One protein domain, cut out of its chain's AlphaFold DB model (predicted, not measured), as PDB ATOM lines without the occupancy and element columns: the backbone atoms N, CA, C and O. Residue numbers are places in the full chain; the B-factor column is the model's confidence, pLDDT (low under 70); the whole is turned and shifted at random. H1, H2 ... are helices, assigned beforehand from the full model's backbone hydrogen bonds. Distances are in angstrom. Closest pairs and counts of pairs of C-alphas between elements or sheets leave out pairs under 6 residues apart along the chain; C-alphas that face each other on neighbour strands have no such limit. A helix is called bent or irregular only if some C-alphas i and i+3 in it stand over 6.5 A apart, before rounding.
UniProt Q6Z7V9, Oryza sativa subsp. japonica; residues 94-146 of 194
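AT A GLANCE: This is residues 94 to 146 of the 194 residues of a protein of Oryza sativa subsp. japonica (UniProt Q6Z7V9). Three helices follow one another in an open, drawn-out chain with no shared core: the long helix H2 makes the middle, and H3 turns off its end at a corner, like an L. At the other end the link of residues 104 to 112 folds the chain back in a wide open hook, with H1 well away from H2. The printed part has 53 residues with three named helices, in the order H1, H2, H3, and no named strand, and its class is all helix. The whole is extended, with a radius of gyration of the C-alphas of 17.4 A, and elongated, spanning 50 by 28 by 17 A.

IN THESE COORDINATES: Find C-alpha 94 at (21.450, -30.155, 31.183); here H1 begins, and it holds residues 94 to 103, 14.3 A from first to last C-alpha. H1 is irregular, but only just: C-alphas 98 and 101 are 6.6 A apart. Next look at Phe 113, with its C-alpha at (18.338, -50.614, 14.979), where H2 begins; it is the longest helix, residues 113 to 129, and runs 24.4 A to Cys 129. H3 follows at residues 134 to 144, 15.5 A long, and ends at C-alpha 144 at (46.684, -25.224, 6.887).

HOW THE PARTS SIT: Start at H1, which touches no helix: it is apart from H2 and apart from H3. Move on to the end of H2, where residues 128 to 129 alone touch H3. H2 and H3 only just touch, with 3 pairs of C-alphas within 8 A, and they touch only at the corner by their link. Their closest C-alphas are those of Cys 129 and Tyr 136, 5.7 A apart. Their lines stand about perpendicular, at 79 degrees, and their centres are 21.5 A apart. In the backbone of H3 every O i to N i+4 pair is within hydrogen-bond range, while in H1 it is 3 of 6 and in H2 12 of 13.

THE WHOLE: Look for the two C-alphas farthest apart at Lys 105 and Ser 145, 50.0 A from each other. Residues 94 to 127 stand free, of which 94 to 103 belong to H1 and 113 to 127 to H2; residues 141 to 146 also stand free, of which 141 to 144 belong to H3. The link from H1 to H2, nine residues, is short, and the link from H2 to H3, four residues, is tight. The printed part has no cut from residue 94 to residue 146. In the B-factor column you will find a mean pLDDT of 88.1 for the printed part, and no printed residue is under 70.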
ATOM      1  N   CYS A  94      22.445 -30.135  32.257       84.12
ATOM      2  CA  CYS A  94      21.450 -30.155  31.183       84.12
ATOM      3  C   CYS A  94      20.192 -30.951  31.563       84.12
ATOM      4  O   CYS A  94      19.863 -31.967  30.946       84.12
ATOM      5  N   LEU A  95      19.431 -30.432  32.530       86.25
ATOM      6  CA  LEU A  95      18.181 -31.042  33.012       86.25
ATOM      7  C   LEU A  95      17.172 -31.331  31.890       86.25
ATOM      8  O   LEU A  95      16.512 -32.370  31.880       86.25
ATOM      9  N   ASN A  96      17.095 -30.453  30.882       85.56
ATOM     10  CA  ASN A  96      16.172 -30.637  29.764       85.56
ATOM     11  C   ASN A  96      16.415 -31.953  29.003       85.56
ATOM     12  O   ASN A  96      15.469 -32.510  28.455       85.56
ATOM     13  N   ARG A  97      17.651 -32.468  28.980       83.25
ATOM     14  CA  ARG A  97      17.986 -33.741  28.324       83.25
ATOM     15  C   ARG A  97      17.270 -34.922  28.978       83.25
ATOM     16  O   ARG A  97      16.756 -35.782  28.266       83.25
ATOM     17  N   TYR A  98      17.233 -34.949  30.307       82.75
ATOM     18  CA  TYR A  98      16.705 -36.067  31.091       82.75
ATOM     19  C   TYR A  98      15.191 -35.928  31.308       82.75
ATOM     20  O   TYR A  98      14.431 -36.876  31.090       82.75
ATOM     21  N   GLU A  99      14.722 -34.710  31.588       87.00
ATOM     22  CA  GLU A  99      13.301 -34.418  31.803       87.00
ATOM     23  C   GLU A  99      12.465 -34.363  30.515       87.00
ATOM     24  O   GLU A  99      11.232 -34.371  30.575       87.00
ATOM     25  N   ALA A 100      13.092 -34.316  29.332       84.75
ATOM     26  CA  ALA A 100      12.363 -34.310  28.063       84.75
ATOM     27  C   ALA A 100      11.421 -35.515  27.930       84.75
ATOM     28  O   ALA A 100      10.313 -35.380  27.418       84.75
ATOM     29  N   SER A 101      11.826 -36.684  28.427       80.44
ATOM     30  CA  SER A 101      10.996 -37.892  28.374       80.44
ATOM     31  C   SER A 101       9.704 -37.790  29.199       80.44
ATOM     32  O   SER A 101       8.715 -38.435  28.857       80.44
ATOM     33  N   THR A 102       9.705 -36.954  30.240       84.38
ATOM     34  CA  THR A 102       8.547 -36.675  31.099       84.38
ATOM     35  C   THR A 102       7.672 -35.571  30.512       84.38
ATOM     36  O   THR A 102       6.447 -35.638  30.583       84.38
ATOM     37  N   ARG A 103       8.293 -34.549  29.908       85.19
ATOM     38  CA  ARG A 103       7.590 -33.378  29.359       85.19
ATOM     39  C   ARG A 103       6.906 -33.660  28.022       85.19
ATOM     40  O   ARG A 103       5.874 -33.062  27.725       85.19
ATOM     41  N   TRP A 104       7.477 -34.546  27.207       86.31
ATOM     42  CA  TRP A 104       6.998 -34.834  25.858       86.31
ATOM     43  C   TRP A 104       6.404 -36.235  25.763       86.31
ATOM     44  O   TRP A 104       6.943 -37.205  26.295       86.31
ATOM     45  N   LYS A 105       5.297 -36.363  25.022       86.81
ATOM     46  CA  LYS A 105       4.756 -37.681  24.674       86.81
ATOM     47  C   LYS A 105       5.792 -38.438  23.834       86.81
ATOM     48  O   LYS A 105       6.414 -37.832  22.958       86.81
ATOM     49  N   PRO A 106       5.988 -39.746  24.071       83.31
ATOM     50  CA  PRO A 106       6.911 -40.528  23.264       83.31
ATOM     51  C   PRO A 106       6.490 -40.487  21.795       83.31
ATOM     52  O   PRO A 106       5.302 -40.578  21.482       83.31
ATOM     53  N   SER A 107       7.475 -40.378  20.905       84.25
ATOM     54  CA  SER A 107       7.229 -40.522  19.472       84.25
ATOM     55  C   SER A 107       6.610 -41.899  19.192       84.25
ATOM     56  O   SER A 107       7.114 -42.897  19.720       84.25
ATOM     57  N   PRO A 108       5.558 -41.984  18.359       87.19
ATOM     58  CA  PRO A 108       4.994 -43.261  17.928       87.19
ATOM     59  C   PRO A 108       5.922 -44.010  16.959       87.19
ATOM     60  O   PRO A 108       5.704 -45.187  16.690       87.19
ATOM     61  N   PHE A 109       6.953 -43.343  16.428       88.06
ATOM     62  CA  PHE A 109       7.895 -43.928  15.482       88.06
ATOM     63  C   PHE A 109       9.088 -44.547  16.220       88.06
ATOM     64  O   PHE A 109       9.883 -43.803  16.810       88.06
ATOM     65  N   PRO A 110       9.247 -45.885  16.193       86.31
ATOM     66  CA  PRO A 110      10.410 -46.529  16.778       86.31
ATOM     67  C   PRO A 110      11.669 -46.190  15.974       86.31
ATOM     68  O   PRO A 110      11.652 -46.118  14.744       86.31
ATOM     69  N   VAL A 111      12.782 -46.004  16.680       91.50
ATOM     70  CA  VAL A 111      14.091 -45.792  16.055       91.50
ATOM     71  C   VAL A 111      14.572 -47.116  15.463       91.50
ATOM     72  O   VAL A 111      14.514 -48.150  16.128       91.50
ATOM     73  N   SER A 112      15.060 -47.104  14.221       95.44
ATOM     74  CA  SER A 112      15.599 -48.313  13.595       95.44
ATOM     75  C   SER A 112      16.907 -48.745  14.262       95.44
ATOM     76  O   SER A 112      17.746 -47.915  14.617       95.44
ATOM     77  N   PHE A 113      17.112 -50.058  14.394       94.50
ATOM     78  CA  PHE A 113      18.338 -50.614  14.979       94.50
ATOM     79  C   PHE A 113      19.596 -50.122  14.245       94.50
ATOM     80  O   PHE A 113      20.555 -49.684  14.875       94.50
ATOM     81  N   TYR A 114      19.543 -50.092  12.911       94.81
ATOM     82  CA  TYR A 114      20.623 -49.582  12.067       94.81
ATOM     83  C   TYR A 114      21.006 -48.129  12.399       94.81
ATOM     84  O   TYR A 114      22.188 -47.786  12.427       94.81
ATOM     85  N   LEU A 115      20.024 -47.264  12.678       95.88
ATOM     86  CA  LEU A 115      20.293 -45.875  13.046       95.88
ATOM     87  C   LEU A 115      20.963 -45.782  14.420       95.88
ATOM     88  O   LEU A 115      21.923 -45.029  14.571       95.88
ATOM     89  N   VAL A 116      20.499 -46.564  15.397       94.56
ATOM     90  CA  VAL A 116      21.113 -46.612  16.734       94.56
ATOM     91  C   VAL A 116      22.571 -47.051  16.633       94.56
ATOM     92  O   VAL A 116      23.452 -46.379  17.166       94.56
ATOM     93  N   GLU A 117      22.845 -48.129  15.901       95.94
ATOM     94  CA  GLU A 117      24.204 -48.628  15.696       95.94
ATOM     95  C   GLU A 117      25.104 -47.574  15.037       95.94
ATOM     96  O   GLU A 117      26.216 -47.307  15.501       95.94
ATOM     97  N   ARG A 118      24.606 -46.914  13.985       95.56
ATOM     98  CA  ARG A 118      25.362 -45.880  13.274       95.56
ATOM     99  C   ARG A 118      25.643 -44.657  14.148       95.56
ATOM    100  O   ARG A 118      26.742 -44.112  14.073       95.56
ATOM    101  N   LEU A 119      24.699 -44.256  15.000       95.12
ATOM    102  CA  LEU A 119      24.890 -43.168  15.963       95.12
ATOM    103  C   LEU A 119      25.925 -43.529  17.030       95.12
ATOM    104  O   LEU A 119      26.783 -42.707  17.332       95.12
ATOM    105  N   ARG A 120      25.921 -44.762  17.547       94.12
ATOM    106  CA  ARG A 120      26.937 -45.206  18.517       94.12
ATOM    107  C   ARG A 120      28.342 -45.216  17.922       94.12
ATOM    108  O   ARG A 120      29.279 -44.752  18.568       94.12
ATOM    109  N   ARG A 121      28.488 -45.679  16.678       92.81
ATOM    110  CA  ARG A 121      29.762 -45.599  15.941       92.81
ATOM    111  C   ARG A 121      30.200 -44.146  15.736       92.81
ATOM    112  O   ARG A 121      31.372 -43.829  15.918       92.81
ATOM    113  N   TYR A 122      29.261 -43.257  15.408       92.06
ATOM    114  CA  TYR A 122      29.540 -41.828  15.273       92.06
ATOM    115  C   TYR A 122      30.005 -41.201  16.594       92.06
ATOM    116  O   TYR A 122      31.028 -40.528  16.601       92.06
ATOM    117  N   GLU A 123      29.319 -41.459  17.711       92.25
ATOM    118  CA  GLU A 123      29.717 -40.983  19.045       92.25
ATOM    119  C   GLU A 123      31.122 -41.475  19.423       92.25
ATOM    120  O   GLU A 123      31.942 -40.693  19.909       92.25
ATOM    121  N   ALA A 124      31.424 -42.752  19.167       90.56
ATOM    122  CA  ALA A 124      32.735 -43.335  19.435       90.56
ATOM    123  C   ALA A 124      33.839 -42.655  18.616       90.56
ATOM    124  O   ALA A 124      34.834 -42.232  19.196       90.56
ATOM    125  N   ASN A 125      33.650 -42.480  17.303       88.38
ATOM    126  CA  ASN A 125      34.610 -41.759  16.462       88.38
ATOM    127  C   ASN A 125      34.740 -40.295  16.886       88.38
ATOM    128  O   ASN A 125      35.849 -39.759  16.949       88.38
ATOM    129  N   HIS A 126      33.618 -39.652  17.215       90.12
ATOM    130  CA  HIS A 126      33.619 -38.252  17.596       90.12
ATOM    131  C   HIS A 126      34.466 -38.030  18.847       90.12
ATOM    132  O   HIS A 126      35.228 -37.073  18.835       90.12
ATOM    133  N   ARG A 127      34.436 -38.922  19.851       88.56
ATOM    134  CA  ARG A 127      35.270 -38.828  21.070       88.56
ATOM    135  C   ARG A 127      36.769 -38.675  20.793       88.56
ATOM    136  O   ARG A 127      37.444 -37.970  21.533       88.56
ATOM    137  N   TRP A 128      37.283 -39.292  19.732       87.44
ATOM    138  CA  TRP A 128      38.698 -39.178  19.355       87.44
ATOM    139  C   TRP A 128      38.980 -37.947  18.490       87.44
ATOM    140  O   TRP A 128      40.065 -37.371  18.558       87.44
ATOM    141  N   CYS A 129      37.995 -37.531  17.698       89.94
ATOM    142  CA  CYS A 129      38.098 -36.420  16.757       89.94
ATOM    143  C   CYS A 129      37.519 -35.098  17.304       89.94
ATOM    144  O   CYS A 129      37.315 -34.171  16.524       89.94
ATOM    145  N   VAL A 130      37.206 -34.980  18.601       89.19
ATOM    146  CA  VAL A 130      36.662 -33.736  19.189       89.19
ATOM    147  C   VAL A 130      37.692 -32.601  19.075       89.19
ATOM    148  O   VAL A 130      38.889 -32.853  19.219       89.19
ATOM    149  N   PRO A 131      37.263 -31.341  18.875       89.50
ATOM    150  CA  PRO A 131      38.132 -30.188  19.088       89.50
ATOM    151  C   PRO A 131      38.877 -30.266  20.428       89.50
ATOM    152  O   PRO A 131      38.276 -30.540  21.464       89.50
ATOM    153  N   GLY A 132      40.189 -30.036  20.399       86.19
ATOM    154  CA  GLY A 132      41.058 -30.134  21.578       86.19
ATOM    155  C   GLY A 132      41.801 -31.467  21.740       86.19
ATOM    156  O   GLY A 132      42.663 -31.563  22.610       86.19
ATOM    157  N   THR A 133      41.548 -32.479  20.902       90.69
ATOM    158  CA  THR A 133      42.359 -33.712  20.880       90.69
ATOM    159  C   THR A 133      43.616 -33.565  20.009       90.69
ATOM    160  O   THR A 133      43.735 -32.636  19.210       90.69
ATOM    161  N   ALA A 134      44.581 -34.487  20.149       89.38
ATOM    162  CA  ALA A 134      45.782 -34.518  19.302       89.38
ATOM    163  C   ALA A 134      45.425 -34.677  17.814       89.38
ATOM    164  O   ALA A 134      45.834 -33.861  16.999       89.38
ATOM    165  N   ARG A 135      44.534 -35.622  17.494       86.75
ATOM    166  CA  ARG A 135      44.052 -35.854  16.123       86.75
ATOM    167  C   ARG A 135      43.399 -34.630  15.489       86.75
ATOM    168  O   ARG A 135      43.533 -34.408  14.290       86.75
ATOM    169  N   TYR A 136      42.693 -33.829  16.288       88.88
ATOM    170  CA  TYR A 136      42.132 -32.574  15.806       88.88
ATOM    171  C   TYR A 136      43.230 -31.570  15.430       88.88
ATOM    172  O   TYR A 136      43.125 -30.932  14.386       88.88
ATOM    173  N   ARG A 137      44.296 -31.451  16.236       89.19
ATOM    174  CA  ARG A 137      45.433 -30.565  15.932       89.19
ATOM    175  C   ARG A 137      46.135 -30.983  14.642       89.19
ATOM    176  O   ARG A 137      46.289 -30.149  13.757       89.19
ATOM    177  N   ASP A 138      46.421 -32.273  14.489       87.88
ATOM    178  CA  ASP A 138      47.052 -32.811  13.279       87.88
ATOM    179  C   ASP A 138      46.180 -32.563  12.038       87.88
ATOM    180  O   ASP A 138      46.667 -32.190  10.968       87.88
ATOM    181  N   ALA A 139      44.860 -32.727  12.171       85.69
ATOM    182  CA  ALA A 139      43.921 -32.441  11.092       85.69
ATOM    183  C   ALA A 139      43.898 -30.950  10.715       85.69
ATOM    184  O   ALA A 139      43.828 -30.619   9.531       85.69
ATOM    185  N   VAL A 140      43.985 -30.048  11.696       87.75
ATOM    186  CA  VAL A 140      44.058 -28.598  11.463       87.75
ATOM    187  C   VAL A 140      45.375 -28.212  10.783       87.75
ATOM    188  O   VAL A 140      45.348 -27.470   9.803       87.75
ATOM    189  N   GLU A 141      46.513 -28.762  11.209       87.75
ATOM    190  CA  GLU A 141      47.813 -28.538  10.554       87.75
ATOM    191  C   GLU A 141      47.799 -28.991   9.086       87.75
ATOM    192  O   GLU A 141      48.234 -28.257   8.193       87.75
ATOM    193  N   ARG A 142      47.203 -30.158   8.805       83.38
ATOM    194  CA  ARG A 142      46.999 -30.641   7.429       83.38
ATOM    195  C   ARG A 142      46.130 -29.684   6.612       83.38
ATOM    196  O   ARG A 142      46.477 -29.395   5.467       83.38
ATOM    197  N   LEU A 143      45.046 -29.156   7.185       82.88
ATOM    198  CA  LEU A 143      44.199 -28.158   6.520       82.88
ATOM    199  C   LEU A 143      44.969 -26.864   6.208       82.88
ATOM    200  O   LEU A 143      44.813 -26.324   5.113       82.88
ATOM    201  N   HIS A 144      45.836 -26.400   7.113       83.75
ATOM    202  CA  HIS A 144      46.684 -25.224   6.887       83.75
ATOM    203  C   HIS A 144      47.752 -25.448   5.812       83.75
ATOM    204  O   HIS A 144      48.032 -24.536   5.037       83.75
ATOM    205  N   SER A 145      48.312 -26.657   5.724       80.94
ATOM    206  CA  SER A 145      49.337 -27.008   4.730       80.94
ATOM    207  C   SER A 145      48.830 -27.001   3.278       80.94
ATOM    208  O   SER A 145      49.624 -27.105   2.345       80.94
ATOM    209  N   GLY A 146      47.509 -26.918   3.061       73.56
ATOM    210  CA  GLY A 146      46.898 -26.944   1.729       73.56
ATOM    211  C   GLY A 146      47.052 -28.279   0.989       73.56
ATOM    212  O   GLY A 146      46.648 -28.382  -0.173       73.56
TER     213      GLY A 146